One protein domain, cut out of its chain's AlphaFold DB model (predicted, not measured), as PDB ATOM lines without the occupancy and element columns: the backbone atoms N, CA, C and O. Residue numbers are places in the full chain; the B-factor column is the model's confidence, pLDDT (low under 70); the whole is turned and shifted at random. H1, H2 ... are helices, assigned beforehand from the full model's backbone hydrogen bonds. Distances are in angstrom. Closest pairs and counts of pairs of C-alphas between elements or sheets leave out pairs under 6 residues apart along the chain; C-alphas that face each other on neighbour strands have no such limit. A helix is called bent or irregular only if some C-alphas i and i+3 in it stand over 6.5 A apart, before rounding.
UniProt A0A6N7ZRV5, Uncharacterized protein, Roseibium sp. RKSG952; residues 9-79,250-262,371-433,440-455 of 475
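Overview. This is residues 9 to 79, 250 to 262, 371 to 433 and 440 to 455 of the 475 residues of an uncharacterized protein of Roseibium sp. RKSG952 (UniProt A0A6N7ZRV5). A cluster of crossed helices is gathered round the long helix H6, with H1, H2, H3 and H5 packed on it and H4 packed beside H2. From the far end of H6 an arm of H7, H8 and H9 leads away from this cluster, and residues 447 to 455 of H9 stick out free. The 163 printed residues hold nine named helices, H1 to H9 in that order, and no named strand: the class is all helix. The whole is compact, with a radius of gyration of the C-alphas of 17.7 A, and spans 56 by 40 by 29 A.

Along the chain. Find C-alpha 16 at (1.762, 1.572, 20.645); there H1 begins, residues 16 to 21. H2, residues 31 to 48, runs 26.0 A, and H3, residues 54 to 71, runs 25.8 A. After the first cut come H4, residues 250 to 257, and, past the second, H5, residues 371 to 387, 24.7 A long. Look for C-alpha 394 at (-6.181, 12.986, 33.834): from it H6 runs 28.5 A to residue 413. It is neither bent nor irregular, but only just: C-alphas 400 and 403 are 6.3 A apart. H7 is residues 417 to 420, H8 residues 424 to 433, and H9, residues 440 to 455, runs 23.4 A to C-alpha 455 at (-4.349, 9.903, 56.287).

Arrangement. Begin at H6, the hub, which touches six helices. H1 touches its residues 404 to 411 alone, closest at the C-alphas of Leu 20 and Leu 408, 5.9 A, at a shallow tilt of 30 degrees, the same way. H3 touches it about perpendicular, at 76 degrees, closest at the C-alphas of Ala 65 and Leu 401, 5.9 A. H5 touches H3 at a steep tilt of 56 degrees, closest at the C-alphas of Ala 58 and Ser 381, 4.4 A. H2 touches H4 at a shallow tilt of 21 degrees, closest at the C-alphas of Ala 42 and Arg 255, 6.1 A. H8 and H9 are close but not clearly touching, closest at the C-alphas of Val 429 and Ile 442, 7.1 A; both are apart from H6. Every O i to N i+4 pair is within hydrogen-bond range in H1, H2, H3, H4, H5 and H8; in H6 it is 14 of 16, in H9 11 of 12, and H7 is too short for such a pair.

Size, cuts and confidence. The C-alphas farthest apart, of Lys 47 and Glu 441, are 56.5 A apart. Three cuts leave gaps of 21.5 A between C-alphas 79 and 250, 17.5 A between 262 and 371, and 10.9 A between 433 and 440. Of the links that are printed whole, none is long. Confidence is under 70 at residues 9, 49 to 52, 71 to 79, 417 to 420 and 451 to 455.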
ATOM      1  N   GLU A   9      -5.802  -7.268  18.474       67.06
ATOM      2  CA  GLU A   9      -5.600  -7.495  17.039       67.06
ATOM      3  C   GLU A   9      -6.387  -6.482  16.195       67.06
ATOM      4  O   GLU A   9      -5.892  -6.015  15.163       67.06
ATOM      5  N   ILE A  10      -7.556  -6.048  16.686       78.56
ATOM      6  CA  ILE A  10      -8.461  -5.110  16.000       78.56
ATOM      7  C   ILE A  10      -7.978  -3.650  16.088       78.56
ATOM      8  O   ILE A  10      -8.387  -2.818  15.269       78.56
ATOM      9  N   LEU A  11      -7.094  -3.326  17.039       85.44
ATOM     10  CA  LEU A  11      -6.559  -1.971  17.221       85.44
ATOM     11  C   LEU A  11      -5.769  -1.493  15.985       85.44
ATOM     12  O   LEU A  11      -5.151  -2.311  15.301       85.44
ATOM     13  N   PRO A  12      -5.764  -0.187  15.664       87.31
ATOM     14  CA  PRO A  12      -5.052   0.334  14.494       87.31
ATOM     15  C   PRO A  12      -3.536   0.119  14.594       87.31
ATOM     16  O   PRO A  12      -2.995  -0.007  15.689       87.31
ATOM     17  N   ASP A  13      -2.820   0.155  13.468       89.69
ATOM     18  CA  ASP A  13      -1.348   0.048  13.447       89.69
ATOM     19  C   ASP A  13      -0.643   1.188  14.194       89.69
ATOM     20  O   ASP A  13       0.514   1.060  14.587       89.69
ATOM     21  N   THR A  14      -1.339   2.304  14.427       89.75
ATOM     22  CA  THR A  14      -0.856   3.386  15.289       89.75
ATOM     23  C   THR A  14      -0.831   3.004  16.763       89.75
ATOM     24  O   THR A  14      -0.226   3.740  17.537       89.75
ATOM     25  N   TYR A  15      -1.445   1.886  17.168       92.62
ATOM     26  CA  TYR A  15      -1.409   1.379  18.536       92.62
ATOM     27  C   TYR A  15       0.021   1.090  18.988       92.62
ATOM     28  O   TYR A  15       0.772   0.356  18.340       92.62
ATOM     29  N   ILE A  16       0.385   1.614  20.156       91.75
ATOM     30  CA  ILE A  16       1.762   1.572  20.645       91.75
ATOM     31  C   ILE A  16       2.299   0.150  20.818       91.75
ATOM     32  O   ILE A  16       3.472  -0.099  20.561       91.75
ATOM     33  N   GLY A  17       1.439  -0.809  21.181       89.62
ATOM     34  CA  GLY A  17       1.826  -2.212  21.322       89.62
ATOM     35  C   GLY A  17       2.286  -2.841  20.003       89.62
ATOM     36  O   GLY A  17       3.275  -3.571  20.000       89.62
ATOM     37  N   LYS A  18       1.637  -2.514  18.877       91.12
ATOM     38  CA  LYS A  18       2.046  -2.971  17.535       91.12
ATOM     39  C   LYS A  18       3.359  -2.315  17.098       91.12
ATOM     40  O   LYS A  18       4.249  -2.997  16.587       91.12
ATOM     41  N   LEU A  19       3.520  -1.019  17.366       92.25
ATOM     42  CA  LEU A  19       4.746  -0.286  17.031       92.25
ATOM     43  C   LEU A  19       5.964  -0.778  17.827       92.25
ATOM     44  O   LEU A  19       7.024  -0.983  17.245       92.25
ATOM     45  N   LEU A  20       5.810  -1.023  19.131       90.62
ATOM     46  CA  LEU A  20       6.874  -1.563  19.987       90.62
ATOM     47  C   LEU A  20       7.222  -3.022  19.660       90.62
ATOM     48  O   LEU A  20       8.362  -3.434  19.838       90.62
ATOM     49  N   SER A  21       6.261  -3.797  19.149       88.38
ATOM     50  CA  SER A  21       6.503  -5.184  18.717       88.38
ATOM     51  C   SER A  21       7.170  -5.275  17.340       88.38
ATOM     52  O   SER A  21       7.654  -6.338  16.953       88.38
ATOM     53  N   SER A  22       7.194  -4.176  16.580       86.88
ATOM     54  CA  SER A  22       7.844  -4.132  15.269       86.88
ATOM     55  C   SER A  22       9.370  -4.108  15.428       86.88
ATOM     56  O   SER A  22       9.867  -3.451  16.343       86.88
ATOM     57  N   PRO A  23      10.154  -4.763  14.550       86.31
ATOM     58  CA  PRO A  23      11.612  -4.737  14.643       86.31
ATOM     59  C   PRO A  23      12.172  -3.309  14.624       86.31
ATOM     60  O   PRO A  23      11.753  -2.481  13.812       86.31
ATOM     61  N   ALA A  24      13.156  -3.035  15.484       81.81
ATOM     62  CA  ALA A  24      13.852  -1.752  15.479       81.81
ATOM     63  C   ALA A  24      14.543  -1.509  14.120       81.81
ATOM     64  O   ALA A  24      15.068  -2.448  13.506       81.81
ATOM     65  N   PRO A  25      14.597  -0.254  13.637       84.94
ATOM     66  CA  PRO A  25      15.286   0.062  12.396       84.94
ATOM     67  C   PRO A  25      16.788  -0.238  12.515       84.94
ATOM     68  O   PRO A  25      17.441   0.124  13.493       84.94
ATOM     69  N   LYS A  26      17.373  -0.849  11.471       83.50
ATOM     70  CA  LYS A  26      18.818  -1.169  11.423       83.50
ATOM     71  C   LYS A  26      19.705   0.069  11.602       83.50
ATOM     72  O   LYS A  26      20.808  -0.022  12.132       83.50
ATOM     73  N   LYS A  27      19.234   1.227  11.131       88.56
ATOM     74  CA  LYS A  27      19.887   2.525  11.299       88.56
ATOM     75  C   LYS A  27      19.166   3.309  12.391       88.56
ATOM     76  O   LYS A  27      17.960   3.516  12.299       88.56
ATOM     77  N   ARG A  28      19.928   3.816  13.364       89.06
ATOM     78  CA  ARG A  28      19.410   4.721  14.398       89.06
ATOM     79  C   ARG A  28      18.835   5.981  13.764       89.06
ATOM     80  O   ARG A  28      19.535   6.678  13.023       89.06
ATOM     81  N   LEU A  29      17.581   6.265  14.086       88.25
ATOM     82  CA  LEU A  29      16.883   7.449  13.610       88.25
ATOM     83  C   LEU A  29      17.134   8.643  14.540       88.25
ATOM     84  O   LEU A  29      17.357   8.505  15.743       88.25
ATOM     85  N   SER A  30      17.077   9.849  13.988       85.94
ATOM     86  CA  SER A  30      16.842  11.065  14.762       85.94
ATOM     87  C   SER A  30      15.382  11.137  15.226       85.94
ATOM     88  O   SER A  30      14.511  10.461  14.685       85.94
ATOM     89  N   ASN A  31      15.075  12.013  16.190       86.25
ATOM     90  CA  ASN A  31      13.686  12.237  16.623       86.25
ATOM     91  C   ASN A  31      12.765  12.678  15.470       86.25
ATOM     92  O   ASN A  31      11.584  12.352  15.489       86.25
ATOM     93  N   GLN A  32      13.289  13.430  14.496       84.69
ATOM     94  CA  GLN A  32      12.520  13.881  13.331       84.69
ATOM     95  C   GLN A  32      12.229  12.720  12.377       84.69
ATOM     96  O   GLN A  32      11.095  12.563  11.942       84.69
ATOM     97  N   GLU A  33      13.230  11.880  12.102       85.12
ATOM     98  CA  GLU A  33      13.061  10.676  11.277       85.12
ATOM     99  C   GLU A  33      12.116   9.666  11.948       85.12
ATOM    100  O   GLU A  33      11.254   9.104  11.281       85.12
ATOM    101  N   ALA A  34      12.211   9.484  13.270       90.62
ATOM    102  CA  ALA A  34      11.285   8.640  14.025       90.62
ATOM    103  C   ALA A  34       9.839   9.160  13.942       90.62
ATOM    104  O   ALA A  34       8.924   8.393  13.657       90.62
ATOM    105  N   ALA A  35       9.628  10.468  14.126       91.12
ATOM    106  CA  ALA A  35       8.304  11.072  13.996       91.12
ATOM    107  C   ALA A  35       7.734  10.943  12.574       91.12
ATOM    108  O   ALA A  35       6.541  10.686  12.426       91.12
ATOM    109  N   ALA A  36       8.570  11.083  11.538       86.75
ATOM    110  CA  ALA A  36       8.164  10.888  10.148       86.75
ATOM    111  C   ALA A  36       7.737   9.437   9.869       86.75
ATOM    112  O   ALA A  36       6.678   9.222   9.289       86.75
ATOM    113  N   LEU A  37       8.489   8.451  10.365       89.44
ATOM    114  CA  LEU A  37       8.142   7.033  10.227       89.44
ATOM    115  C   LEU A  37       6.806   6.690  10.912       89.44
ATOM    116  O   LEU A  37       5.960   5.991  10.353       89.44
ATOM    117  N   ILE A  38       6.588   7.200  12.130       92.75
ATOM    118  CA  ILE A  38       5.318   7.000  12.844       92.75
ATOM    119  C   ILE A  38       4.174   7.696  12.092       92.75
ATOM    120  O   ILE A  38       3.082   7.142  11.968       92.75
ATOM    121  N   GLN A  39       4.422   8.889  11.550       90.62
ATOM    122  CA  GLN A  39       3.446   9.614  10.747       90.62
ATOM    123  C   GLN A  39       3.042   8.841   9.481       90.62
ATOM    124  O   GLN A  39       1.861   8.824   9.154       90.62
ATOM    125  N   GLU A  40       3.970   8.191   8.776       88.75
ATOM    126  CA  GLU A  40       3.635   7.351   7.612       88.75
ATOM    127  C   GLU A  40       2.671   6.218   7.987       88.75
ATOM    128  O   GLU A  40       1.732   5.912   7.250       88.75
ATOM    129  N   THR A  41       2.862   5.631   9.172       89.88
ATOM    130  CA  THR A  41       1.934   4.630   9.715       89.88
ATOM    131  C   THR A  41       0.569   5.248  10.013       89.88
ATOM    132  O   THR A  41      -0.456   4.680   9.638       89.88
ATOM    133  N   ALA A  42       0.541   6.434  10.624       89.25
ATOM    134  CA  ALA A  42      -0.700   7.154  10.895       89.25
ATOM    135  C   ALA A  42      -1.460   7.530   9.614       89.25
ATOM    136  O   ALA A  42      -2.678   7.398   9.578       89.25
ATOM    137  N   ASP A  43      -0.766   7.915   8.541       86.69
ATOM    138  CA  ASP A  43      -1.390   8.217   7.248       86.69
ATOM    139  C   ASP A  43      -2.023   6.990   6.595       86.69
ATOM    140  O   ASP A  43      -3.071   7.096   5.955       86.69
ATOM    141  N   ARG A  44      -1.370   5.827   6.711       86.31
ATOM    142  CA  ARG A  44      -1.927   4.561   6.223       86.31
ATOM    143  C   ARG A  44      -3.199   4.217   6.993       86.31
ATOM    144  O   ARG A  44      -4.229   3.974   6.372       86.31
ATOM    145  N   VAL A  45      -3.143   4.299   8.323       85.25
ATOM    146  CA  VAL A  45      -4.311   4.071   9.183       85.25
ATOM    147  C   VAL A  45      -5.432   5.049   8.861       85.25
ATOM    148  O   VAL A  45      -6.559   4.608   8.709       85.25
ATOM    149  N   GLU A  46      -5.157   6.341   8.683       81.44
ATOM    150  CA  GLU A  46      -6.200   7.327   8.377       81.44
ATOM    151  C   GLU A  46      -6.920   7.029   7.049       81.44
ATOM    152  O   GLU A  46      -8.127   7.234   6.943       81.44
ATOM    153  N   LYS A  47      -6.209   6.491   6.047       77.38
ATOM    154  CA  LYS A  47      -6.811   6.059   4.773       77.38
ATOM    155  C   LYS A  47      -7.680   4.808   4.919       77.38
ATOM    156  O   LYS A  47      -8.690   4.692   4.234       77.38
ATOM    157  N   GLU A  48      -7.273   3.869   5.768       70.94
ATOM    158  CA  GLU A  48      -7.939   2.569   5.940       70.94
ATOM    159  C   GLU A  48      -9.090   2.626   6.956       70.94
ATOM    160  O   GLU A  48     -10.129   1.989   6.783       70.94
ATOM    161  N   ARG A  49      -8.895   3.383   8.038       65.94
ATOM    162  CA  ARG A  49      -9.781   3.547   9.194       65.94
ATOM    163  C   ARG A  49      -9.564   4.943   9.803       65.94
ATOM    164  O   ARG A  49      -8.754   5.076  10.719       65.94
ATOM    165  N   PRO A  50     -10.309   5.971   9.359       61.16
ATOM    166  CA  PRO A  50     -10.154   7.325   9.879       61.16
ATOM    167  C   PRO A  50     -10.288   7.357  11.407       61.16
ATOM    168  O   PRO A  50     -11.309   6.930  11.968       61.16
ATOM    169  N   ASN A  51      -9.258   7.869  12.080       57.97
ATOM    170  CA  ASN A  51      -9.221   8.038  13.537       57.97
ATOM    171  C   ASN A  51      -9.843   9.373  13.971       57.97
ATOM    172  O   ASN A  51      -9.818   9.704  15.152       57.97
ATOM    173  N   GLY A  52     -10.394  10.155  13.034       60.66
ATOM    174  CA  GLY A  52     -10.862  11.520  13.279       60.66
ATOM    175  C   GLY A  52     -11.957  11.685  14.342       60.66
ATOM    176  O   GLY A  52     -12.155  12.811  14.798       60.66
ATOM    177  N   ASP A  53     -12.634  10.606  14.750       81.00
ATOM    178  CA  ASP A  53     -13.622  10.620  15.833       81.00
ATOM    179  C   ASP A  53     -12.942  10.596  17.214       81.00
ATOM    180  O   ASP A  53     -12.212   9.664  17.561       81.00
ATOM    181  N   ASP A  54     -13.235  11.616  18.020       90.88
ATOM    182  CA  ASP A  54     -12.733  11.809  19.383       90.88
ATOM    183  C   ASP A  54     -12.951  10.582  20.272       90.88
ATOM    184  O   ASP A  54     -12.076  10.233  21.071       90.88
ATOM    185  N   ARG A  55     -14.065   9.864  20.076       89.88
ATOM    186  CA  ARG A  55     -14.351   8.641  20.829       89.88
ATOM    187  C   ARG A  55     -13.342   7.531  20.546       89.88
ATOM    188  O   ARG A  55     -12.884   6.882  21.482       89.88
ATOM    189  N   ARG A  56     -12.965   7.322  19.282       87.69
ATOM    190  CA  ARG A  56     -11.984   6.289  18.905       87.69
ATOM    191  C   ARG A  56     -10.606   6.604  19.470       87.69
ATOM    192  O   ARG A  56      -9.921   5.704  19.949       87.69
ATOM    193  N   ILE A  57     -10.219   7.880  19.459       92.12
ATOM    194  CA  ILE A  57      -8.966   8.329  20.075       92.12
ATOM    195  C   ILE A  57      -9.004   8.067  21.586       92.12
ATOM    196  O   ILE A  57      -8.037   7.540  22.132       92.12
ATOM    197  N   ALA A  58     -10.117   8.376  22.256       94.19
ATOM    198  CA  ALA A  58     -10.284   8.120  23.686       94.19
ATOM    199  C   ALA A  58     -10.224   6.617  24.034       94.19
ATOM    200  O   ALA A  58      -9.605   6.239  25.033       94.19
ATOM    201  N   GLU A  59     -10.824   5.756  23.206       91.94
ATOM    202  CA  GLU A  59     -10.783   4.294  23.344       91.94
ATOM    203  C   GLU A  59      -9.367   3.735  23.124       91.94
ATOM    204  O   GLU A  59      -8.909   2.903  23.912       91.94
ATOM    205  N   LEU A  60      -8.644   4.227  22.111       91.81
ATOM    206  CA  LEU A  60      -7.248   3.859  21.858       91.81
ATOM    207  C   LEU A  60      -6.340   4.285  23.017       91.81
ATOM    208  O   LEU A  60      -5.546   3.484  23.507       91.81
ATOM    209  N   MET A  61      -6.514   5.515  23.499       94.31
ATOM    210  CA  MET A  61      -5.820   6.049  24.668       94.31
ATOM    211  C   MET A  61      -6.060   5.175  25.913       94.31
ATOM    212  O   MET A  61      -5.115   4.819  26.615       94.31
ATOM    213  N   ALA A  62      -7.302   4.734  26.144       93.81
ATOM    214  CA  ALA A  62      -7.630   3.848  27.260       93.81
ATOM    215  C   ALA A  62      -6.989   2.457  27.100       93.81
ATOM    216  O   ALA A  62      -6.482   1.884  28.066       93.81
ATOM    217  N   ALA A  63      -6.972   1.910  25.882       92.12
ATOM    218  CA  ALA A  63      -6.344   0.622  25.599       92.12
ATOM    219  C   ALA A  63      -4.821   0.645  25.811       92.12
ATOM    220  O   ALA A  63      -4.244  -0.327  26.304       92.12
ATOM    221  N   GLU A  64      -4.164   1.754  25.467       92.50
ATOM    222  CA  GLU A  64      -2.735   1.950  25.722       92.50
ATOM    223  C   GLU A  64      -2.431   2.091  27.211       92.50
ATOM    224  O   GLU A  64      -1.482   1.468  27.690       92.50
ATOM    225  N   ALA A  65      -3.269   2.812  27.960       92.00
ATOM    226  CA  ALA A  65      -3.132   2.914  29.407       92.00
ATOM    227  C   ALA A  65      -3.266   1.543  30.089       92.00
ATOM    228  O   ALA A  65      -2.411   1.164  30.888       92.00
ATOM    229  N   ILE A  66      -4.276   0.746  29.716       89.81
ATOM    230  CA  ILE A  66      -4.475  -0.613  30.253       89.81
ATOM    231  C   ILE A  66      -3.268  -1.509  29.959       89.81
ATOM    232  O   ILE A  66      -2.830  -2.257  30.837       89.81
ATOM    233  N   ARG A  67      -2.701  -1.422  28.748       87.62
ATOM    234  CA  ARG A  67      -1.469  -2.141  28.404       87.62
ATOM    235  C   ARG A  67      -0.308  -1.707  29.296       87.62
ATOM    236  O   ARG A  67       0.385  -2.574  29.816       87.62
ATOM    237  N   ALA A  68      -0.093  -0.403  29.450       86.31
ATOM    238  CA  ALA A  68       1.010   0.132  30.245       86.31
ATOM    239  C   ALA A  68       0.922  -0.330  31.709       86.31
ATOM    240  O   ALA A  68       1.905  -0.814  32.263       86.31
ATOM    241  N   ILE A  69      -0.278  -0.283  32.291       84.00
ATOM    242  CA  ILE A  69      -0.552  -0.766  33.653       84.00
ATOM    243  C   ILE A  69      -0.292  -2.271  33.770       84.00
ATOM    244  O   ILE A  69       0.305  -2.729  34.738       84.00
ATOM    245  N   SER A  70      -0.714  -3.053  32.774       79.69
ATOM    246  CA  SER A  70      -0.556  -4.514  32.800       79.69
ATOM    247  C   SER A  70       0.892  -4.969  32.574       79.69
ATOM    248  O   SER A  70       1.242  -6.079  32.967       79.69
ATOM    249  N   GLY A  71       1.720  -4.152  31.913       66.31
ATOM    250  CA  GLY A  71       3.091  -4.501  31.530       66.31
ATOM    251  C   GLY A  71       4.180  -4.098  32.530       66.31
ATOM    252  O   GLY A  71       5.227  -4.735  32.548       66.31
ATOM    253  N   ASN A  72       3.957  -3.072  33.360       54.56
ATOM    254  CA  ASN A  72       5.035  -2.441  34.137       54.56
ATOM    255  C   ASN A  72       5.353  -3.068  35.504       54.56
ATOM    256  O   ASN A  72       6.251  -2.580  36.181       54.56
ATOM    257  N   GLY A  73       4.672  -4.129  35.945       42.59
ATOM    258  CA  GLY A  73       4.942  -4.778  37.244       42.59
ATOM    259  C   GLY A  73       4.619  -3.923  38.486       42.59
ATOM    260  O   GLY A  73       4.372  -4.475  39.554       42.59
ATOM    261  N   SER A  74       4.539  -2.598  38.356       44.28
ATOM    262  CA  SER A  74       4.023  -1.663  39.349       44.28
ATOM    263  C   SER A  74       2.498  -1.596  39.251       44.28
ATOM    264  O   SER A  74       1.916  -1.041  38.324       44.28
ATOM    265  N   SER A  75       1.838  -2.184  40.244       44.47
ATOM    266  CA  SER A  75       0.383  -2.317  40.349       44.47
ATOM    267  C   SER A  75      -0.359  -1.035  40.767       44.47
ATOM    268  O   SER A  75      -1.552  -1.111  41.056       44.47
ATOM    269  N   SER A  76       0.307   0.126  40.853       49.47
ATOM    270  CA  SER A  76      -0.334   1.374  41.297       49.47
ATOM    271  C   SER A  76      -0.849   2.176  40.104       49.47
ATOM    272  O   SER A  76      -0.076   2.657  39.276       49.47
ATOM    273  N   LEU A  77      -2.170   2.366  40.040       60.66
ATOM    274  CA  LEU A  77      -2.826   3.286  39.099       60.66
ATOM    275  C   LEU A  77      -2.438   4.753  39.338       60.66
ATOM    276  O   LEU A  77      -2.628   5.577  38.447       60.66
ATOM    277  N   ASN A  78      -1.856   5.043  40.505       63.88
ATOM    278  CA  ASN A  78      -1.524   6.380  40.984       63.88
ATOM    279  C   ASN A  78      -0.009   6.599  41.103       63.88
ATOM    280  O   ASN A  78       0.424   7.532  41.770       63.88
ATOM    281  N   TRP A  79       0.812   5.765  40.454       67.06
ATOM    282  CA  TRP A  79       2.273   5.784  40.601       67.06
ATOM    283  C   TRP A  79       2.912   7.167  40.365       67.06
ATOM    284  O   TRP A  79       3.965   7.462  40.925       67.06
ATOM    285  N   MET A 250       2.062  15.525  23.003       94.62
ATOM    286  CA  MET A 250       1.916  15.964  21.613       94.62
ATOM    287  C   MET A 250       2.354  14.905  20.599       94.62
ATOM    288  O   MET A 250       1.731  14.784  19.548       94.62
ATOM    289  N   ARG A 251       3.383  14.111  20.912       93.62
ATOM    290  CA  ARG A 251       3.824  13.002  20.055       93.62
ATOM    291  C   ARG A 251       2.793  11.879  19.999       93.62
ATOM    292  O   ARG A 251       2.383  11.499  18.907       93.62
ATOM    293  N   MET A 252       2.304  11.450  21.158       94.56
ATOM    294  CA  MET A 252       1.208  10.487  21.272       94.56
ATOM    295  C   MET A 252      -0.042  10.984  20.529       94.56
ATOM    296  O   MET A 252      -0.600  10.280  19.690       94.56
ATOM    297  N   TRP A 253      -0.452  12.233  20.767       94.56
ATOM    298  CA  TRP A 253      -1.590  12.838  20.079       94.56
ATOM    299  C   TRP A 253      -1.392  12.874  18.563       94.56
ATOM    300  O   TRP A 253      -2.290  12.516  17.800       94.56
ATOM    301  N   GLY A 254      -0.206  13.281  18.110       92.88
ATOM    302  CA  GLY A 254       0.150  13.296  16.699       92.88
ATOM    303  C   GLY A 254       0.122  11.902  16.074       92.88
ATOM    304  O   GLY A 254      -0.292  11.774  14.926       92.88
ATOM    305  N   ARG A 255       0.519  10.861  16.816       93.19
ATOM    306  CA  ARG A 255       0.460   9.459  16.382       93.19
ATOM    307  C   ARG A 255      -0.979   8.988  16.201       93.19
ATOM    308  O   ARG A 255      -1.274   8.325  15.214       93.19
ATOM    309  N   TYR A 256      -1.881   9.367  17.104       91.38
ATOM    310  CA  TYR A 256      -3.304   9.046  16.972       91.38
ATOM    311  C   TYR A 256      -3.974   9.784  15.811       91.38
ATOM    312  O   TYR A 256      -4.802   9.208  15.112       91.38
ATOM    313  N   THR A 257      -3.613  11.053  15.612       90.31
ATOM    314  CA  THR A 257      -4.313  11.971  14.695       90.31
ATOM    315  C   THR A 257      -3.633  12.165  13.343       90.31
ATOM    316  O   THR A 257      -4.147  12.908  12.513       90.31
ATOM    317  N   GLY A 258      -2.458  11.572  13.127       89.50
ATOM    318  CA  GLY A 258      -1.654  11.829  11.935       89.50
ATOM    319  C   GLY A 258      -1.174  13.282  11.841       89.50
ATOM    320  O   GLY A 258      -1.172  13.863  10.757       89.50
ATOM    321  N   THR A 259      -0.771  13.889  12.960       89.62
ATOM    322  CA  THR A 259      -0.299  15.290  13.005       89.62
ATOM    323  C   THR A 259       1.094  15.465  13.622       89.62
ATOM    324  O   THR A 259       1.453  16.557  14.052       89.62
ATOM    325  N   LEU A 260       1.905  14.405  13.657       89.44
ATOM    326  CA  LEU A 260       3.250  14.399  14.245       89.44
ATOM    327  C   LEU A 260       4.232  15.355  13.566       89.44
ATOM    328  O   LEU A 260       5.087  15.937  14.239       89.44
ATOM    329  N   VAL A 261       4.141  15.496  12.244       88.12
ATOM    330  CA  VAL A 261       5.078  16.302  11.452       88.12
ATOM    331  C   VAL A 261       4.369  17.466  10.777       88.12
ATOM    332  O   VAL A 261       3.227  17.369  10.326       88.12
ATOM    333  N   LYS A 262       5.069  18.594  10.688       81.81
ATOM    334  CA  LYS A 262       4.616  19.738   9.901       81.81
ATOM    335  C   LYS A 262       4.764  19.390   8.418       81.81
ATOM    336  O   LYS A 262       5.795  18.870   8.008       81.81
ATOM    337  N   ARG A 371      -6.230  22.433  22.109       94.50
ATOM    338  CA  ARG A 371      -6.045  22.146  23.547       94.50
ATOM    339  C   ARG A 371      -7.337  21.691  24.213       94.50
ATOM    340  O   ARG A 371      -7.325  20.695  24.933       94.50
ATOM    341  N   ARG A 372      -8.445  22.394  23.958       95.12
ATOM    342  CA  ARG A 372      -9.772  22.027  24.469       95.12
ATOM    343  C   ARG A 372     -10.155  20.619  24.021       95.12
ATOM    344  O   ARG A 372     -10.555  19.810  24.854       95.12
ATOM    345  N   ARG A 373      -9.956  20.304  22.736       95.06
ATOM    346  CA  ARG A 373     -10.199  18.969  22.172       95.06
ATOM    347  C   ARG A 373      -9.358  17.893  22.866       95.06
ATOM    348  O   ARG A 373      -9.906  16.896  23.318       95.06
ATOM    349  N   MET A 374      -8.053  18.121  23.033       95.69
ATOM    350  CA  MET A 374      -7.159  17.196  23.745       95.69
ATOM    351  C   MET A 374      -7.627  16.925  25.181       95.69
ATOM    352  O   MET A 374      -7.660  15.771  25.608       95.69
ATOM    353  N   ARG A 375      -8.030  17.968  25.923       95.69
ATOM    354  CA  ARG A 375      -8.577  17.820  27.285       95.69
ATOM    355  C   ARG A 375      -9.877  17.017  27.291       95.69
ATOM    356  O   ARG A 375     -10.037  16.155  28.150       95.69
ATOM    357  N   ALA A 376     -10.783  17.284  26.351       95.88
ATOM    358  CA  ALA A 376     -12.056  16.573  26.241       95.88
ATOM    359  C   ALA A 376     -11.850  15.075  25.969       95.88
ATOM    360  O   ALA A 376     -12.379  14.247  26.705       95.88
ATOM    361  N   VAL A 377     -10.999  14.732  24.997       96.56
ATOM    362  CA  VAL A 377     -10.659  13.336  24.668       96.56
ATOM    363  C   VAL A 377      -9.973  12.630  25.838       96.56
ATOM    364  O   VAL A 377     -10.300  11.486  26.143       96.56
ATOM    365  N   THR A 378      -9.066  13.314  26.542       96.88
ATOM    366  CA  THR A 378      -8.399  12.735  27.722       96.88
ATOM    367  C   THR A 378      -9.411  12.415  28.824       96.88
ATOM    368  O   THR A 378      -9.382  11.323  29.383       96.88
ATOM    369  N   ARG A 379     -10.357  13.324  29.105       96.31
ATOM    370  CA  ARG A 379     -11.434  13.082  30.084       96.31
ATOM    371  C   ARG A 379     -12.333  11.921  29.667       96.31
ATOM    372  O   ARG A 379     -12.604  11.048  30.481       96.31
ATOM    373  N   GLN A 380     -12.708  11.862  28.393       96.56
ATOM    374  CA  GLN A 380     -13.481  10.745  27.857       96.56
ATOM    375  C   GLN A 380     -12.736   9.408  28.013       96.56
ATOM    376  O   GLN A 380     -13.349   8.390  28.322       96.56
ATOM    377  N   SER A 381     -11.411   9.401  27.843       96.25
ATOM    378  CA  SER A 381     -10.580   8.214  28.063       96.25
ATOM    379  C   SER A 381     -10.563   7.783  29.534       96.25
ATOM    380  O   SER A 381     -10.735   6.598  29.822       96.25
ATOM    381  N   VAL A 382     -10.461   8.733  30.474       95.44
ATOM    382  CA  VAL A 382     -10.602   8.465  31.919       95.44
ATOM    383  C   VAL A 382     -11.968   7.852  32.240       95.44
ATOM    384  O   VAL A 382     -12.038   6.882  32.992       95.44
ATOM    385  N   ASP A 383     -13.055   8.351  31.644       95.75
ATOM    386  CA  ASP A 383     -14.391   7.782  31.859       95.75
ATOM    387  C   ASP A 383     -14.498   6.341  31.326       95.75
ATOM    388  O   ASP A 383     -15.053   5.467  31.998       95.75
ATOM    389  N   ILE A 384     -13.903   6.048  30.163       94.56
ATOM    390  CA  ILE A 384     -13.820   4.683  29.611       94.56
ATOM    391  C   ILE A 384     -13.030   3.757  30.548       94.56
ATOM    392  O   ILE A 384     -13.439   2.617  30.785       94.56
ATOM    393  N   LEU A 385     -11.905   4.231  31.086       93.38
ATOM    394  CA  LEU A 385     -11.085   3.492  32.045       93.38
ATOM    395  C   LEU A 385     -11.860   3.199  33.332       93.38
ATOM    396  O   LEU A 385     -11.870   2.049  33.782       93.38
ATOM    397  N   ARG A 386     -12.598   4.188  33.854       93.88
ATOM    398  CA  ARG A 386     -13.450   4.035  35.042       93.88
ATOM    399  C   ARG A 386     -14.490   2.936  34.843       93.88
ATOM    400  O   ARG A 386     -14.619   2.060  35.695       93.88
ATOM    401  N   LEU A 387     -15.172   2.916  33.694       92.31
ATOM    402  CA  LEU A 387     -16.141   1.865  33.346       92.31
ATOM    403  C   LEU A 387     -15.510   0.463  33.262       92.31
ATOM    404  O   LEU A 387     -16.197  -0.538  33.458       92.31
ATOM    405  N   LYS A 388     -14.203   0.378  32.993       89.44
ATOM    406  CA  LYS A 388     -13.427  -0.872  32.956       89.44
ATOM    407  C   LYS A 388     -12.782  -1.234  34.303       89.44
ATOM    408  O   LYS A 388     -12.065  -2.231  34.368       89.44
ATOM    409  N   GLY A 389     -13.052  -0.468  35.362       90.06
ATOM    410  CA  GLY A 389     -12.540  -0.709  36.715       90.06
ATOM    411  C   GLY A 389     -11.175  -0.078  37.007       90.06
ATOM    412  O   GLY A 389     -10.555  -0.439  38.002       90.06
ATOM    413  N   TYR A 390     -10.706   0.848  36.168       89.25
ATOM    414  CA  TYR A 390      -9.462   1.589  36.375       89.25
ATOM    415  C   TYR A 390      -9.791   3.029  36.779       89.25
ATOM    416  O   TYR A 390     -10.292   3.802  35.967       89.25
ATOM    417  N   SER A 391      -9.526   3.394  38.034       88.38
ATOM    418  CA  SER A 391      -9.704   4.766  38.522       88.38
ATOM    419  C   SER A 391      -8.364   5.490  38.525       88.38
ATOM    420  O   SER A 391      -7.433   5.020  39.169       88.38
ATOM    421  N   MET A 392      -8.270   6.610  37.809       88.44
ATOM    422  CA  MET A 392      -7.079   7.464  37.758       88.44
ATOM    423  C   MET A 392      -7.467   8.894  37.365       88.44
ATOM    424  O   MET A 392      -8.533   9.109  36.777       88.44
ATOM    425  N   SER A 393      -6.610   9.868  37.664       90.81
ATOM    426  CA  SER A 393      -6.804  11.254  37.227       90.81
ATOM    427  C   SER A 393      -6.368  11.471  35.764       90.81
ATOM    428  O   SER A 393      -5.647  10.649  35.188       90.81
ATOM    429  N   PRO A 394      -6.743  12.600  35.128       92.12
ATOM    430  CA  PRO A 394      -6.181  12.986  33.834       92.12
ATOM    431  C   PRO A 394      -4.649  13.140  33.843       92.12
ATOM    432  O   PRO A 394      -4.008  12.848  32.831       92.12
ATOM    433  N   ALA A 395      -4.054  13.580  34.958       88.69
ATOM    434  CA  ALA A 395      -2.601  13.645  35.109       88.69
ATOM    435  C   ALA A 395      -1.958  12.247  35.154       88.69
ATOM    436  O   ALA A 395      -0.978  12.016  34.446       88.69
ATOM    437  N   ASP A 396      -2.536  11.307  35.908       88.06
ATOM    438  CA  ASP A 396      -2.052   9.920  35.975       88.06
ATOM    439  C   ASP A 396      -2.166   9.226  34.614       88.06
ATOM    440  O   ASP A 396      -1.242   8.529  34.191       88.06
ATOM    441  N   LEU A 397      -3.268   9.454  33.887       92.19
ATOM    442  CA  LEU A 397      -3.432   8.948  32.525       92.19
ATOM    443  C   LEU A 397      -2.335   9.497  31.607       92.19
ATOM    444  O   LEU A 397      -1.687   8.735  30.887       92.19
ATOM    445  N   GLN A 398      -2.088  10.811  31.655       90.62
ATOM    446  CA  GLN A 398      -1.031  11.436  30.861       90.62
ATOM    447  C   GLN A 398       0.341  10.835  31.175       90.62
ATOM    448  O   GLN A 398       1.082  10.514  30.245       90.62
ATOM    449  N   ALA A 399       0.671  10.650  32.453       85.00
ATOM    450  CA  ALA A 399       1.924  10.045  32.879       85.00
ATOM    451  C   ALA A 399       2.018   8.567  32.458       85.00
ATOM    452  O   ALA A 399       3.059   8.114  31.987       85.00
ATOM    453  N   THR A 400       0.928   7.807  32.561       88.25
ATOM    454  CA  THR A 400       0.879   6.383  32.187       88.25
ATOM    455  C   THR A 400       1.156   6.178  30.696       88.25
ATOM    456  O   THR A 400       1.860   5.246  30.312       88.25
ATOM    457  N   LEU A 401       0.663   7.081  29.850       90.38
ATOM    458  CA  LEU A 401       0.889   7.056  28.400       90.38
ATOM    459  C   LEU A 401       2.251   7.636  27.993       90.38
ATOM    460  O   LEU A 401       2.771   7.340  26.916       90.38
ATOM    461  N   TRP A 402       2.849   8.445  28.866       86.69
ATOM    462  CA  TRP A 402       4.136   9.098  28.658       86.69
ATOM    463  C   TRP A 402       5.285   8.115  28.440       86.69
ATOM    464  O   TRP A 402       6.101   8.306  27.536       86.69
ATOM    465  N   TYR A 403       5.371   7.079  29.280       83.69
ATOM    466  CA  TYR A 403       6.491   6.141  29.265       83.69
ATOM    467  C   TYR A 403       6.524   5.250  28.024       83.69
ATOM    468  O   TYR A 403       7.579   5.214  27.387       83.69
ATOM    469  N   PRO A 404       5.414   4.607  27.610       88.62
ATOM    470  CA  PRO A 404       5.386   3.868  26.354       88.62
ATOM    471  C   PRO A 404       5.782   4.736  25.156       88.62
ATOM    472  O   PRO A 404       6.519   4.287  24.281       88.62
ATOM    473  N   GLU A 405       5.354   6.005  25.109       91.81
ATOM    474  CA  GLU A 405       5.717   6.904  24.007       91.81
ATOM    475  C   GLU A 405       7.230   7.185  23.983       91.81
ATOM    476  O   GLU A 405       7.854   7.206  22.920       91.81
ATOM    477  N   LYS A 406       7.866   7.350  25.147       88.38
ATOM    478  CA  LYS A 406       9.332   7.458  25.236       88.38
ATOM    479  C   LYS A 406      10.039   6.178  24.832       88.38
ATOM    480  O   LYS A 406      11.055   6.255  24.143       88.38
ATOM    481  N   GLU A 407       9.516   5.031  25.253       89.50
ATOM    482  CA  GLU A 407      10.025   3.715  24.881       89.50
ATOM    483  C   GLU A 407       9.995   3.540  23.363       89.50
ATOM    484  O   GLU A 407      11.011   3.180  22.776       89.50
ATOM    485  N   LEU A 408       8.895   3.927  22.708       92.00
ATOM    486  CA  LEU A 408       8.771   3.899  21.253       92.00
ATOM    487  C   LEU A 408       9.857   4.745  20.577       92.00
ATOM    488  O   LEU A 408      10.530   4.288  19.653       92.00
ATOM    489  N   TYR A 409      10.090   5.970  21.050       92.00
ATOM    490  CA  TYR A 409      11.184   6.783  20.511       92.00
ATOM    491  C   TYR A 409      12.562   6.196  20.842       92.00
ATOM    492  O   TYR A 409      13.470   6.294  20.017       92.00
ATOM    493  N   GLY A 410      12.748   5.580  22.008       90.38
ATOM    494  CA  GLY A 410      13.981   4.876  22.363       90.38
ATOM    495  C   GLY A 410      14.270   3.721  21.410       90.38
ATOM    496  O   GLY A 410      15.350   3.673  20.823       90.38
ATOM    497  N   HIS A 411      13.260   2.889  21.155       90.44
ATOM    498  CA  HIS A 411      13.276   1.772  20.209       90.44
ATOM    499  C   HIS A 411      13.671   2.206  18.792       90.44
ATOM    500  O   HIS A 411      14.543   1.605  18.168       90.44
ATOM    501  N   LEU A 412      13.104   3.312  18.299       91.69
ATOM    502  CA  LEU A 412      13.385   3.824  16.951       91.69
ATOM    503  C   LEU A 412      14.732   4.556  16.831       91.69
ATOM    504  O   LEU A 412      15.373   4.546  15.777       91.69
ATOM    505  N   THR A 413      15.170   5.229  17.895       90.25
ATOM    506  CA  THR A 413      16.391   6.056  17.875       90.25
ATOM    507  C   THR A 413      17.623   5.332  18.427       90.25
ATOM    508  O   THR A 413      18.745   5.831  18.303       90.25
ATOM    509  N   GLY A 414      17.442   4.155  19.030       85.88
ATOM    510  CA  GLY A 414      18.483   3.417  19.747       85.88
ATOM    511  C   GLY A 414      18.980   4.135  21.005       85.88
ATOM    512  O   GLY A 414      20.124   3.926  21.411       85.88
ATOM    513  N   ARG A 415      18.169   5.038  21.572       83.00
ATOM    514  CA  ARG A 415      18.441   5.694  22.856       83.00
ATOM    515  C   ARG A 415      17.814   4.875  23.967       83.00
ATOM    516  O   ARG A 415      16.673   4.454  23.828       83.00
ATOM    517  N   ASP A 416      18.539   4.724  25.067       76.94
ATOM    518  CA  ASP A 416      18.021   4.051  26.252       76.94
ATOM    519  C   ASP A 416      16.760   4.772  26.784       76.94
ATOM    520  O   ASP A 416      16.842   5.960  27.133       76.94
ATOM    521  N   PRO A 417      15.594   4.094  26.837       68.19
ATOM    522  CA  PRO A 417      14.390   4.623  27.467       68.19
ATOM    523  C   PRO A 417      14.592   4.970  28.946       68.19
ATOM    524  O   PRO A 417      14.029   5.964  29.403       68.19
ATOM    525  N   GLY A 418      15.434   4.225  29.674       66.62
ATOM    526  CA  GLY A 418      15.742   4.475  31.086       66.62
ATOM    527  C   GLY A 418      16.340   5.863  31.307       66.62
ATOM    528  O   GLY A 418      15.835   6.646  32.111       66.62
ATOM    529  N   ALA A 419      17.318   6.245  30.484       60.03
ATOM    530  CA  ALA A 419      17.875   7.600  30.466       60.03
ATOM    531  C   ALA A 419      16.847   8.709  30.136       60.03
ATOM    532  O   ALA A 419      17.091   9.885  30.420       60.03
ATOM    533  N   MET A 420      15.704   8.370  29.526       63.69
ATOM    534  CA  MET A 420      14.599   9.298  29.251       63.69
ATOM    535  C   MET A 420      13.521   9.293  30.348       63.69
ATOM    536  O   MET A 420      12.707  10.220  30.386       63.69
ATOM    537  N   ASN A 421      13.531   8.307  31.248       71.69
ATOM    538  CA  ASN A 421      12.502   8.043  32.260       71.69
ATOM    539  C   ASN A 421      12.899   8.470  33.678       71.69
ATOM    540  O   ASN A 421      12.326   7.986  34.645       71.69
ATOM    541  N   VAL A 422      13.838   9.409  33.801       79.19
ATOM    542  CA  VAL A 422      14.234   9.958  35.103       79.19
ATOM    543  C   VAL A 422      13.042  10.639  35.786       79.19
ATOM    544  O   VAL A 422      12.448  11.552  35.200       79.19
ATOM    545  N   SER A 423      12.718  10.224  37.013       85.75
ATOM    546  CA  SER A 423      11.683  10.850  37.850       85.75
ATOM    547  C   SER A 423      12.248  11.987  38.712       85.75
ATOM    548  O   SER A 423      13.460  12.099  38.919       85.75
ATOM    549  N   TYR A 424      11.372  12.862  39.217       90.12
ATOM    550  CA  TYR A 424      11.786  13.909  40.161       90.12
ATOM    551  C   TYR A 424      12.258  13.321  41.492       90.12
ATOM    552  O   TYR A 424      13.217  13.833  42.059       90.12
ATOM    553  N   GLU A 425      11.656  12.215  41.927       91.12
ATOM    554  CA  GLU A 425      12.108  11.413  43.065       91.12
ATOM    555  C   GLU A 425      13.566  10.981  42.891       91.12
ATOM    556  O   GLU A 425      14.399  11.321  43.721       91.12
ATOM    557  N   GLN A 426      13.931  10.360  41.763       90.75
ATOM    558  CA  GLN A 426      15.322   9.963  41.497       90.75
ATOM    559  C   GLN A 426      16.293  11.151  41.516       90.75
ATOM    560  O   GLN A 426      17.421  11.037  42.000       90.75
ATOM    561  N   ALA A 427      15.870  12.298  40.983       93.62
ATOM    562  CA  ALA A 427      16.695  13.497  40.974       93.62
ATOM    563  C   ALA A 427      16.870  14.118  42.367       93.62
ATOM    564  O   ALA A 427      17.957  14.610  42.667       93.62
ATOM    565  N   LEU A 428      15.847  14.059  43.220       96.19
ATOM    566  CA  LEU A 428      15.919  14.519  44.606       96.19
ATOM    567  C   LEU A 428      16.678  13.541  45.503       96.19
ATOM    568  O   LEU A 428      17.460  13.996  46.325       96.19
ATOM    569  N   VAL A 429      16.566  12.228  45.280       95.62
ATOM    570  CA  VAL A 429      17.411  11.214  45.938       95.62
ATOM    571  C   VAL A 429      18.882  11.485  45.646       95.62
ATOM    572  O   VAL A 429      19.704  11.514  46.556       95.62
ATOM    573  N   ALA A 430      19.233  11.752  44.385       95.69
ATOM    574  CA  ALA A 430      20.605  12.113  44.041       95.69
ATOM    575  C   ALA A 430      21.049  13.436  44.685       95.69
ATOM    576  O   ALA A 430      22.205  13.552  45.082       95.69
ATOM    577  N   ALA A 431      20.155  14.424  44.798       96.50
ATOM    578  CA  ALA A 431      20.449  15.670  45.500       96.50
ATOM    579  C   ALA A 431      20.689  15.430  47.001       96.50
ATOM    580  O   ALA A 431      21.711  15.869  47.512       96.50
ATOM    581  N   ALA A 432      19.827  14.663  47.674       96.81
ATOM    582  CA  ALA A 432      19.964  14.331  49.091       96.81
ATOM    583  C   ALA A 432      21.268  13.565  49.371       96.81
ATOM    584  O   ALA A 432      22.013  13.914  50.280       96.81
ATOM    585  N   LYS A 433      21.628  12.596  48.521       97.12
ATOM    586  CA  LYS A 433      22.921  11.897  48.629       97.12
ATOM    587  C   LYS A 433      24.120  12.837  48.514       97.12
ATOM    588  O   LYS A 433      25.106  12.653  49.218       97.12
ATOM    589  N   GLY A 440      19.269   4.648  53.948       95.56
ATOM    590  CA  GLY A 440      18.313   4.378  55.026       95.56
ATOM    591  C   GLY A 440      17.480   5.602  55.412       95.56
ATOM    592  O   GLY A 440      16.267   5.501  55.516       95.56
ATOM    593  N   GLU A 441      18.102   6.780  55.541       95.69
ATOM    594  CA  GLU A 441      17.373   8.024  55.848       95.69
ATOM    595  C   GLU A 441      16.402   8.420  54.726       95.69
ATOM    596  O   GLU A 441      15.334   8.978  54.980       95.69
ATOM    597  N   ILE A 442      16.773   8.134  53.477       95.19
ATOM    598  CA  ILE A 442      15.938   8.384  52.299       95.19
ATOM    599  C   ILE A 442      14.727   7.450  52.287       95.19
ATOM    600  O   ILE A 442      13.604   7.922  52.088       95.19
ATOM    601  N   ASP A 443      14.941   6.158  52.531       93.69
ATOM    602  CA  ASP A 443      13.870   5.164  52.593       93.69
ATOM    603  C   ASP A 443      12.901   5.477  53.749       93.69
ATOM    604  O   ASP A 443      11.688   5.557  53.531       93.69
ATOM    605  N   ASP A 444      13.423   5.796  54.940       92.88
ATOM    606  CA  ASP A 444      12.627   6.195  56.109       92.88
ATOM    607  C   ASP A 444      11.758   7.436  55.819       92.88
ATOM    608  O   ASP A 444      10.580   7.498  56.194       92.88
ATOM    609  N   ALA A 445      12.307   8.433  55.114       92.81
ATOM    610  CA  ALA A 445      11.568   9.637  54.736       92.81
ATOM    611  C   ALA A 445      10.411   9.333  53.773       92.81
ATOM    612  O   ALA A 445       9.312   9.880  53.936       92.81
ATOM    613  N   ILE A 446      10.641   8.462  52.786       90.69
ATOM    614  CA  ILE A 446       9.623   8.020  51.824       90.69
ATOM    615  C   ILE A 446       8.512   7.240  52.540       90.69
ATOM    616  O   ILE A 446       7.327   7.526  52.336       90.69
ATOM    617  N   GLU A 447       8.863   6.311  53.431       87.94
ATOM    618  CA  GLU A 447       7.890   5.539  54.210       87.94
ATOM    619  C   GLU A 447       7.030   6.435  55.116       87.94
ATOM    620  O   GLU A 447       5.795   6.313  55.142       87.94
ATOM    621  N   ALA A 448       7.651   7.401  55.801       84.19
ATOM    622  CA  ALA A 448       6.940   8.391  56.609       84.19
ATOM    623  C   ALA A 448       5.981   9.248  55.759       84.19
ATOM    624  O   ALA A 448       4.856   9.546  56.181       84.19
ATOM    625  N   GLY A 449       6.395   9.613  54.542       79.25
ATOM    626  CA  GLY A 449       5.577  10.322  53.555       79.25
ATOM    627  C   GLY A 449       4.329   9.557  53.129       79.25
ATOM    628  O   GLY A 449       3.220  10.100  53.189       79.25
ATOM    629  N   ALA A 450       4.479   8.275  52.794       70.88
ATOM    630  CA  ALA A 450       3.362   7.407  52.430       70.88
ATOM    631  C   ALA A 450       2.320   7.292  53.563       70.88
ATOM    632  O   ALA A 450       1.109   7.251  53.312       70.88
ATOM    633  N   GLY A 451       2.773   7.297  54.822       59.06
ATOM    634  CA  GLY A 451       1.908   7.334  56.003       59.06
ATOM    635  C   GLY A 451       1.084   8.623  56.135       59.06
ATOM    636  O   GLY A 451      -0.077   8.562  56.553       59.06
ATOM    637  N   ARG A 452       1.642   9.782  55.744       64.81
ATOM    638  CA  ARG A 452       0.932  11.077  55.727       64.81
ATOM    639  C   ARG A 452      -0.139  11.126  54.632       64.81
ATOM    640  O   ARG A 452      -1.279  11.492  54.922       64.81
ATOM    641  N   SER A 453       0.192  10.695  53.412       57.03
ATOM    642  CA  SER A 453      -0.715  10.760  52.250       57.03
ATOM    643  C   SER A 453      -1.968   9.878  52.436       57.03
ATOM    644  O   SER A 453      -3.096  10.319  52.203       57.03
ATOM    645  N   ARG A 454      -1.822   8.677  53.026       51.81
ATOM    646  CA  ARG A 454      -2.960   7.788  53.357       51.81
ATOM    647  C   ARG A 454      -3.941   8.371  54.382       51.81
ATOM    648  O   ARG A 454      -5.118   8.026  54.342       51.81
ATOM    649  N   ARG A 455      -3.481   9.231  55.300       43.41
ATOM    650  CA  ARG A 455      -4.349   9.903  56.287       43.41
ATOM    651  C   ARG A 455      -5.096  11.094  55.683       43.41
ATOM    652  O   ARG A 455      -6.217  11.361  56.094       43.41
TER     653      ARG A 455